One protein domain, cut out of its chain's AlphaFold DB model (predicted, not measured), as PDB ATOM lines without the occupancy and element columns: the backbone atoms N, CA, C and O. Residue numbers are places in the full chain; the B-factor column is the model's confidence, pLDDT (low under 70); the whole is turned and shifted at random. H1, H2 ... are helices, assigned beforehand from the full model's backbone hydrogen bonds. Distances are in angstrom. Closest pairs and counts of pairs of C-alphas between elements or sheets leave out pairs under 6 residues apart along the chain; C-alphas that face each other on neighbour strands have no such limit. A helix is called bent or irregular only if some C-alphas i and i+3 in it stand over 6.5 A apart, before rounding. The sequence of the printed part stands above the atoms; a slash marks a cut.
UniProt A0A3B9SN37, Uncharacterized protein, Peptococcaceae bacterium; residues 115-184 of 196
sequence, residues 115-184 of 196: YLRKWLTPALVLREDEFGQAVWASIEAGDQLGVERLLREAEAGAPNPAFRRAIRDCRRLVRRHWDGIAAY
ATOM      1  N   TYR A 115     -56.276  90.725   2.167       93.06
ATOM      2  CA  TYR A 115     -55.908  90.782   3.581       93.06
ATOM      3  C   TYR A 115     -54.456  90.381   3.800       93.06
ATOM      4  O   TYR A 115     -53.749  91.073   4.526       93.06
ATOM      5  N   LEU A 116     -53.982  89.338   3.112       94.56
ATOM      6  CA  LEU A 116     -52.579  88.935   3.182       94.56
ATOM      7  C   LEU A 116     -51.649  90.067   2.729       94.56
ATOM      8  O   LEU A 116     -50.729  90.433   3.458       94.56
ATOM      9  N   ARG A 117     -51.929  90.678   1.569       93.56
ATOM     10  CA  ARG A 117     -51.158  91.826   1.057       93.56
ATOM     11  C   ARG A 117     -51.173  92.994   2.039       93.56
ATOM     12  O   ARG A 117     -50.114  93.525   2.359       93.56
ATOM     13  N   LYS A 118     -52.354  93.342   2.563       93.50
ATOM     14  CA  LYS A 118     -52.537  94.407   3.558       93.50
ATOM     15  C   LYS A 118     -51.736  94.153   4.835       93.50
ATOM     16  O   LYS A 118     -51.161  95.082   5.394       93.50
ATOM     17  N   TRP A 119     -51.714  92.914   5.325       94.81
ATOM     18  CA  TRP A 119     -50.957  92.561   6.524       94.81
ATOM     19  C   TRP A 119     -49.457  92.601   6.272       94.81
ATOM     20  O   TRP A 119     -48.723  93.051   7.144       94.81
ATOM     21  N   LEU A 120     -48.994  92.174   5.097       95.00
ATOM     22  CA  LEU A 120     -47.576  92.187   4.740       95.00
ATOM     23  C   LEU A 120     -47.034  93.597   4.465       95.00
ATOM     24  O   LEU A 120     -45.839  93.813   4.651       95.00
ATOM     25  N   THR A 121     -47.884  94.569   4.104       93.88
ATOM     26  CA  THR A 121     -47.468  95.940   3.752       93.88
ATOM     27  C   THR A 121     -46.439  96.553   4.712       93.88
ATOM     28  O   THR A 121     -45.409  97.002   4.219       93.88
ATOM     29  N   PRO A 122     -46.610  96.548   6.051       91.88
ATOM     30  CA  PRO A 122     -45.642  97.169   6.958       91.88
ATOM     31  C   PRO A 122     -44.253  96.521   6.935       91.88
ATOM     32  O   PRO A 122     -43.274  97.201   7.218       91.88
ATOM     33  N   ALA A 123     -44.162  95.221   6.634       90.44
ATOM     34  CA  ALA A 123     -42.884  94.520   6.518       90.44
ATOM     35  C   ALA A 123     -42.232  94.770   5.151       90.44
ATOM     36  O   ALA A 123     -41.019  94.947   5.076       90.44
ATOM     37  N   LEU A 124     -43.041  94.813   4.089       89.81
ATOM     38  CA  LEU A 124     -42.561  94.939   2.712       89.81
ATOM     39  C   LEU A 124     -42.182  96.374   2.330       89.81
ATOM     40  O   LEU A 124     -41.196  96.569   1.638       89.81
ATOM     41  N   VAL A 125     -42.895  97.394   2.824       86.12
ATOM     42  CA  VAL A 125     -42.574  98.805   2.515       86.12
ATOM     43  C   VAL A 125     -41.202  99.237   3.052       86.12
ATOM     44  O   VAL A 125     -40.640 100.217   2.588       86.12
ATOM     45  N   LEU A 126     -40.661  98.521   4.042       75.31
ATOM     46  CA  LEU A 126     -39.367  98.830   4.659       75.31
ATOM     47  C   LEU A 126     -38.172  98.156   3.968       75.31
ATOM     48  O   LEU A 126     -37.032  98.363   4.400       75.31
ATOM     49  N   ARG A 127     -38.415  97.266   3.002       73.25
ATOM     50  CA  ARG A 127     -37.392  96.437   2.358       73.25
ATOM     51  C   ARG A 127     -37.741  96.306   0.879       73.25
ATOM     52  O   ARG A 127     -38.617  95.526   0.519       73.25
ATOM     53  N   GLU A 128     -37.068  97.095   0.054       65.50
ATOM     54  CA  GLU A 128     -37.332  97.145  -1.381       65.50
ATOM     55  C   GLU A 128     -36.811  95.857  -2.060       65.50
ATOM     56  O   GLU A 128     -35.662  95.448  -1.906       65.50
ATOM     57  N   ASP A 129     -37.738  95.188  -2.742       77.75
ATOM     58  CA  ASP A 129     -37.621  94.072  -3.684       77.75
ATOM     59  C   ASP A 129     -37.146  92.687  -3.198       77.75
ATOM     60  O   ASP A 129     -37.988  91.790  -3.102       77.75
ATOM     61  N   GLU A 130     -35.869  92.440  -2.888       88.88
ATOM     62  CA  GLU A 130     -35.383  91.054  -2.660       88.88
ATOM     63  C   GLU A 130     -36.049  90.374  -1.453       88.88
ATOM     64  O   GLU A 130     -36.445  89.208  -1.505       88.88
ATOM     65  N   PHE A 131     -36.241  91.124  -0.365       92.81
ATOM     66  CA  PHE A 131     -36.932  90.621   0.821       92.81
ATOM     67  C   PHE A 131     -38.395  90.285   0.519       92.81
ATOM     68  O   PHE A 131     -38.903  89.249   0.947       92.81
ATOM     69  N   GLY A 132     -39.080  91.149  -0.235       92.06
ATOM     70  CA  GLY A 132     -40.461  90.909  -0.631       92.06
ATOM     71  C   GLY A 132     -40.594  89.678  -1.515       92.06
ATOM     72  O   GLY A 132     -41.472  88.852  -1.267       92.06
ATOM     73  N   GLN A 133     -39.687  89.508  -2.479       93.12
ATOM     74  CA  GLN A 133     -39.616  88.306  -3.309       93.12
ATOM     75  C   GLN A 133     -39.392  87.053  -2.456       93.12
ATOM     76  O   GLN A 133     -40.113  86.074  -2.629       93.12
ATOM     77  N   ALA A 134     -38.481  87.094  -1.480       96.12
ATOM     78  CA  ALA A 134     -38.236  85.973  -0.574       96.12
ATOM     79  C   ALA A 134     -39.468  85.617   0.280       96.12
ATOM     80  O   ALA A 134     -39.776  84.436   0.468       96.12
ATOM     81  N   VAL A 135     -40.205  86.620   0.774       96.44
ATOM     82  CA  VAL A 135     -41.456  86.408   1.521       96.44
ATOM     83  C   VAL A 135     -42.511  85.751   0.633       96.44
ATOM     84  O   VAL A 135     -43.104  84.752   1.042       96.44
ATOM     85  N   TRP A 136     -42.738  86.270  -0.577       95.00
ATOM     86  CA  TRP A 136     -43.723  85.702  -1.501       95.00
ATOM     87  C   TRP A 136     -43.337  84.300  -1.971       95.00
ATOM     88  O   TRP A 136     -44.183  83.412  -1.922       95.00
ATOM     89  N   ALA A 137     -42.067  84.063  -2.303       96.62
ATOM     90  CA  ALA A 137     -41.563  82.739  -2.662       96.62
ATOM     91  C   ALA A 137     -41.765  81.725  -1.524       96.62
ATOM     92  O   ALA A 137     -42.188  80.597  -1.766       96.62
ATOM     93  N   SER A 138     -41.544  82.134  -0.269       97.75
ATOM     94  CA  SER A 138     -41.798  81.275   0.897       97.75
ATOM     95  C   SER A 138     -43.291  80.952   1.055       97.75
ATOM     96  O   SER A 138     -43.651  79.818   1.363       97.75
ATOM     97  N   ILE A 139     -44.182  81.920   0.802       96.81
ATOM     98  CA  ILE A 139     -45.640  81.704   0.812       96.81
ATOM     99  C   ILE A 139     -46.054  80.731  -0.301       96.81
ATOM    100  O   ILE A 139     -46.818  79.801  -0.047       96.81
ATOM    101  N   GLU A 140     -45.541  80.921  -1.515       95.25
ATOM    102  CA  GLU A 140     -45.827  80.070  -2.677       95.25
ATOM    103  C   GLU A 140     -45.285  78.646  -2.516       95.25
ATOM    104  O   GLU A 140     -45.906  77.698  -2.994       95.25
ATOM    105  N   ALA A 141     -44.177  78.480  -1.791       97.06
ATOM    106  CA  ALA A 141     -43.619  77.182  -1.431       97.06
ATOM    107  C   ALA A 141     -44.335  76.510  -0.243       97.06
ATOM    108  O   ALA A 141     -44.059  75.350   0.062       97.06
ATOM    109  N   GLY A 142     -45.232  77.215   0.454       97.38
ATOM    110  CA  GLY A 142     -45.844  76.712   1.685       97.38
ATOM    111  C   GLY A 142     -44.882  76.633   2.874       97.38
ATOM    112  O   GLY A 142     -45.156  75.914   3.836       97.38
ATOM    113  N   ASP A 143     -43.783  77.389   2.851       98.12
ATOM    114  CA  ASP A 143     -42.792  77.440   3.925       98.12
ATOM    115  C   ASP A 143     -43.204  78.434   5.024       98.12
ATOM    116  O   ASP A 143     -42.759  79.585   5.079       98.12
ATOM    117  N   GLN A 144     -44.066  77.977   5.938       97.69
ATOM    118  CA  GLN A 144     -44.514  78.789   7.073       97.69
ATOM    119  C   GLN A 144     -43.345  79.274   7.939       97.69
ATOM    120  O   GLN A 144     -43.351  80.411   8.417       97.69
ATOM    121  N   LEU A 145     -42.355  78.409   8.174       97.88
ATOM    122  CA  LEU A 145     -41.222  78.712   9.047       97.88
ATOM    123  C   LEU A 145     -40.311  79.763   8.408       97.88
ATOM    124  O   LEU A 145     -39.870  80.680   9.106       97.88
ATOM    125  N   GLY A 146     -40.087  79.676   7.096       98.00
ATOM    126  CA  GLY A 146     -39.389  80.688   6.309       98.00
ATOM    127  C   GLY A 146     -40.072  82.048   6.383       98.00
ATOM    128  O   GLY A 146     -39.423  83.040   6.727       98.00
ATOM    129  N   VAL A 147     -41.395  82.100   6.181       97.81
ATOM    130  CA  VAL A 147     -42.176  83.342   6.330       97.81
ATOM    131  C   VAL A 147     -42.055  83.902   7.749       97.81
ATOM    132  O   VAL A 147     -41.812  85.096   7.934       97.81
ATOM    133  N   GLU A 148     -42.184  83.060   8.778       97.69
ATOM    134  CA  GLU A 148     -42.039  83.501  10.166       97.69
ATOM    135  C   GLU A 148     -40.646  84.051  10.477       97.69
ATOM    136  O   GLU A 148     -40.545  85.032  11.217       97.69
ATOM    137  N   ARG A 149     -39.587  83.433   9.941       97.88
ATOM    138  CA  ARG A 149     -38.203  83.888  10.106       97.88
ATOM    139  C   ARG A 149     -38.013  85.268   9.481       97.88
ATOM    140  O   ARG A 149     -37.617  86.191  10.189       97.88
ATOM    141  N   LEU A 150     -38.394  85.429   8.214       96.94
ATOM    142  CA  LEU A 150     -38.282  86.696   7.483       96.94
ATOM    143  C   LEU A 150     -39.036  87.828   8.201       96.94
ATOM    144  O   LEU A 150     -38.501  88.915   8.413       96.94
ATOM    145  N   LEU A 151     -40.261  87.570   8.671       96.62
ATOM    146  CA  LEU A 151     -41.032  88.578   9.407       96.62
ATOM    147  C   LEU A 151     -40.427  88.921  10.780       96.62
ATOM    148  O   LEU A 151     -40.587  90.051  11.241       96.62
ATOM    149  N   ARG A 152     -39.730  87.989  11.449       96.69
ATOM    150  CA  ARG A 152     -38.986  88.291  12.692       96.69
ATOM    151  C   ARG A 152     -37.769  89.174  12.419       96.69
ATOM    152  O   ARG A 152     -37.518  90.090  13.197       96.69
ATOM    153  N   GLU A 153     -37.048  88.931  11.328       94.94
ATOM    154  CA  GLU A 153     -35.920  89.770  10.900       94.94
ATOM    155  C   GLU A 153     -36.384  91.201  10.588       94.94
ATOM    156  O   GLU A 153     -35.800  92.171  11.080       94.94
ATOM    157  N   ALA A 154     -37.501  91.344   9.866       94.62
ATOM    158  CA  ALA A 154     -38.124  92.644   9.622       94.62
ATOM    159  C   ALA A 154     -38.579  93.335  10.923       94.62
ATOM    160  O   ALA A 154     -38.384  94.540  11.081       94.62
ATOM    161  N   GLU A 155     -39.143  92.588  11.883       95.69
ATOM    162  CA  GLU A 155     -39.545  93.120  13.195       95.69
ATOM    163  C   GLU A 155     -38.340  93.667  13.982       95.69
ATOM    164  O   GLU A 155     -38.429  94.741  14.586       95.69
ATOM    165  N   ALA A 156     -37.211  92.949  13.968       94.88
ATOM    166  CA  ALA A 156     -35.983  93.347  14.654       94.88
ATOM    167  C   ALA A 156     -35.368  94.616  14.045       94.88
ATOM    168  O   ALA A 156     -34.957  95.514  14.780       94.88
ATOM    169  N   GLY A 157     -35.374  94.715  12.713       92.62
ATOM    170  CA  GLY A 157     -34.864  95.862  11.960       92.62
ATOM    171  C   GLY A 157     -35.869  96.998  11.740       92.62
ATOM    172  O   GLY A 157     -35.658  97.809  10.837       92.62
ATOM    173  N   ALA A 158     -36.974  97.039  12.492       94.25
ATOM    174  CA  ALA A 158     -38.000  98.068  12.353       94.25
ATOM    175  C   ALA A 158     -37.507  99.443  12.859       94.25
ATOM    176  O   ALA A 158     -36.958  99.517  13.962       94.25
ATOM    177  N   PRO A 159     -37.766 100.545  12.126       93.44
ATOM    178  CA  PRO A 159     -37.176 101.861  12.407       93.44
ATOM    179  C   PRO A 159     -37.735 102.540  13.663       93.44
ATOM    180  O   PRO A 159     -37.108 103.434  14.220       93.44
ATOM    181  N   ASN A 160     -38.933 102.154  14.107       94.44
ATOM    182  CA  ASN A 160     -39.561 102.710  15.299       94.44
ATOM    183  C   ASN A 160     -40.566 101.719  15.925       94.44
ATOM    184  O   ASN A 160     -40.927 100.711  15.299       94.44
ATOM    185  N   PRO A 161     -41.051 101.987  17.156       96.81
ATOM    186  CA  PRO A 161     -41.979 101.097  17.851       96.81
ATOM    187  C   PRO A 161     -43.301 100.841  17.111       96.81
ATOM    188  O   PRO A 161     -43.862  99.751  17.243       96.81
ATOM    189  N   ALA A 162     -43.792 101.803  16.320       94.88
ATOM    190  CA  ALA A 162     -45.038 101.653  15.570       94.88
ATOM    191  C   ALA A 162     -44.893 100.623  14.439       94.88
ATOM    192  O   ALA A 162     -45.698  99.692  14.359       94.88
ATOM    193  N   PHE A 163     -43.825 100.708  13.635       94.62
ATOM    194  CA  PHE A 163     -43.523  99.692  12.618       94.62
ATOM    195  C   PHE A 163     -43.259  98.324  13.243       94.62
ATOM    196  O   PHE A 163     -43.803  97.324  12.780       94.62
ATOM    197  N   ARG A 164     -42.498  98.271  14.345       96.62
ATOM    198  CA  ARG A 164     -42.243  97.011  15.062       96.62
ATOM    199  C   ARG A 164     -43.550  96.332  15.478       96.62
ATOM    200  O   ARG A 164     -43.711  95.130  15.283       96.62
ATOM    201  N   ARG A 165     -44.499  97.100  16.025       97.50
ATOM    202  CA  ARG A 165     -45.830  96.596  16.391       97.50
ATOM    203  C   ARG A 165     -46.607  96.113  15.166       97.50
ATOM    204  O   ARG A 165     -47.152  95.015  15.214       97.50
ATOM    205  N   ALA A 166     -46.616  96.881  14.077       96.38
ATOM    206  CA  ALA A 166     -47.322  96.513  12.851       96.38
ATOM    207  C   ALA A 166     -46.792  95.203  12.233       96.38
ATOM    208  O   ALA A 166     -47.579  94.337  11.853       96.38
ATOM    209  N   ILE A 167     -45.470  95.007  12.205       96.88
ATOM    210  CA  ILE A 167     -44.844  93.772  11.700       96.88
ATOM    211  C   ILE A 167     -45.117  92.591  12.641       96.88
ATOM    212  O   ILE A 167     -45.435  91.492  12.186       96.88
ATOM    213  N   ARG A 168     -45.076  92.806  13.962       97.62
ATOM    214  CA  ARG A 168     -45.465  91.780  14.941       97.62
ATOM    215  C   ARG A 168     -46.919  91.340  14.761       97.62
ATOM    216  O   ARG A 168     -47.219  90.147  14.840       97.62
ATOM    217  N   ASP A 169     -47.817  92.297  14.536       97.25
ATOM    218  CA  ASP A 169     -49.232  92.039  14.278       97.25
ATOM    219  C   ASP A 169     -49.422  91.258  12.973       97.25
ATOM    220  O   ASP A 169     -50.124  90.245  12.976       97.25
ATOM    221  N   CYS A 170     -48.721  91.652  11.906       95.94
ATOM    222  CA  CYS A 170     -48.645  90.909  10.649       95.94
ATOM    223  C   CYS A 170     -48.225  89.451  10.872       95.94
ATOM    224  O   CYS A 170     -48.966  88.534  10.521       95.94
ATOM    225  N   ARG A 171     -47.091  89.223  11.544       97.06
ATOM    226  CA  ARG A 171     -46.569  87.879  11.830       97.06
ATOM    227  C   ARG A 171     -47.569  87.019  12.599       97.06
ATOM    228  O   ARG A 171     -47.747  85.844  12.285       97.06
ATOM    229  N   ARG A 172     -48.254  87.595  13.593       97.75
ATOM    230  CA  ARG A 172     -49.310  86.894  14.338       97.75
ATOM    231  C   ARG A 172     -50.482  86.515  13.428       97.75
ATOM    232  O   ARG A 172     -50.982  85.398  13.554       97.75
ATOM    233  N   LEU A 173     -50.930  87.426  12.564       96.38
ATOM    234  CA  LEU A 173     -52.058  87.203  11.656       96.38
ATOM    235  C   LEU A 173     -51.727  86.148  10.596       96.38
ATOM    236  O   LEU A 173     -52.480  85.190  10.458       96.38
ATOM    237  N   VAL A 174     -50.575  86.254   9.930       97.19
ATOM    238  CA  VAL A 174     -50.114  85.261   8.946       97.19
ATOM    239  C   VAL A 174     -50.064  83.867   9.568       97.19
ATOM    240  O   VAL A 174     -50.676  82.944   9.039       97.19
ATOM    241  N   ARG A 175     -49.437  83.721  10.742       97.50
ATOM    242  CA  ARG A 175     -49.383  82.439  11.461       97.50
ATOM    243  C   ARG A 175     -50.774  81.909  11.817       97.50
ATOM    244  O   ARG A 175     -51.046  80.727  11.659       97.50
ATOM    245  N   ARG A 176     -51.659  82.775  12.321       96.94
ATOM    246  CA  ARG A 176     -53.023  82.394  12.728       96.94
ATOM    247  C   ARG A 176     -53.881  81.922  11.553       96.94
ATOM    248  O   ARG A 176     -54.766  81.097  11.755       96.94
ATOM    249  N   HIS A 177     -53.665  82.481  10.366       97.06
ATOM    250  CA  HIS A 177     -54.463  82.211   9.168       97.06
ATOM    251  C   HIS A 177     -53.708  81.373   8.133       97.06
ATOM    252  O   HIS A 177     -54.111  81.335   6.970       97.06
ATOM    253  N   TRP A 178     -52.631  80.701   8.550       97.94
ATOM    254  CA  TRP A 178     -51.785  79.925   7.652       97.94
ATOM    255  C   TRP A 178     -52.553  78.819   6.931       97.94
ATOM    256  O   TRP A 178     -52.338  78.604   5.746       97.94
ATOM    257  N   ASP A 179     -53.512  78.185   7.605       97.25
ATOM    258  CA  ASP A 179     -54.411  77.191   7.014       97.25
ATOM    259  C   ASP A 179     -55.135  77.727   5.765       97.25
ATOM    260  O   ASP A 179     -55.141  77.080   4.720       97.25
ATOM    261  N   GLY A 180     -55.679  78.944   5.843       97.50
ATOM    262  CA  GLY A 180     -56.358  79.600   4.725       97.50
ATOM    263  C   GLY A 180     -55.410  80.138   3.649       97.50
ATOM    264  O   GLY A 180     -55.837  80.322   2.512       97.50
ATOM    265  N   ILE A 181     -54.143  80.393   3.988       97.56
ATOM    266  CA  ILE A 181     -53.095  80.787   3.030       97.56
ATOM    267  C   ILE A 181     -52.621  79.552   2.253       97.56
ATOM    268  O   ILE A 181     -52.645  79.537   1.023       97.56
ATOM    269  N   ALA A 182     -52.256  78.486   2.964       97.31
ATOM    270  CA  ALA A 182     -51.754  77.240   2.397       97.31
ATOM    271  C   ALA A 182     -52.826  76.464   1.611       97.31
ATOM    272  O   ALA A 182     -52.490  75.687   0.717       97.31
ATOM    273  N   ALA A 183     -54.118  76.708   1.866       97.25
ATOM    274  CA  ALA A 183     -55.214  76.113   1.100       97.25
ATOM    275  C   ALA A 183     -55.101  76.354  -0.421       97.25
ATOM    276  O   ALA A 183     -55.504  75.493  -1.201       97.25
ATOM    277  N   TYR A 184     -54.500  77.466  -0.863       96.12
ATOM    278  CA  TYR A 184     -54.257  77.746  -2.288       96.12
ATOM    279  C   TYR A 184     -53.241  76.801  -2.953       96.12
ATOM    280  O   TYR A 184     -53.201  76.717  -4.185       96.12
TER     281      TYR A 184
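AT A GLANCE: This is residues 115 to 184 of the 196 residues of an uncharacterized protein of Peptococcaceae bacterium (UniProt A0A3B9SN37). Four helices, H1 to H4, form a short up-and-down bundle: H3 lies between H2 and H4, and H1 crosses H4. The short helix H5 turns off the far end of H4 at a steep angle. The 70 printed residues hold five named helices, H1 to H5 in chain order, and no named strand; the class is all helix. The whole is compact, with a radius of gyration of the C-alphas of 11.1 A and spans of 34 by 23 by 19 A.

IN THESE COORDINATES: The longest helix, H4, is residues 161 to 176, 22.3 A from C-alpha 161 at (-41.979, 101.097, 17.851) to C-alpha 176. H3 is residues 144 to 156, 18.5 A, and H2 is residues 130 to 140, 15.2 A. H1 is residues 115 to 124, beginning at C-alpha 115 at (-55.908, 90.782, 3.581); it is irregular, with C-alphas 119 and 122 7.0 A apart. H5 is residues 178 to 184, ending at C-alpha 184 at (-54.257, 77.746, -2.288).

HOW THE PARTS SIT: H4 and H3 touch as a hairpin, opposite ways at a shallow tilt of 9 degrees; their closest C-alphas, Glu 155 and Arg 164, are 5.1 A apart. H3 and H2 are also a hairpin, at 29 degrees, closest at the C-alphas of Val 135 and Val 147, 5.7 A. H1 touches H4 at a steep tilt of 40 degrees, opposite ways, closest at the C-alphas of Trp 119 and Cys 170, 5.0 A. H2 and H4 are apart. H5 is close to H2 but not clearly touching, with the C-alphas of Ile 139 and Ala 182 closest at 7.7 A. Every O i to N i+4 pair is within hydrogen-bond range in H2, H3 and H4, against 4 of 6 in H1 and 2 of 3 in H5.

THE WHOLE: The C-alphas farthest apart, Asn 160 and Ala 183, are 34.0 A apart. The printed part has no cut, and its four links are tight. Mean pLDDT of the printed part is 94.3; residue 128 is under 70.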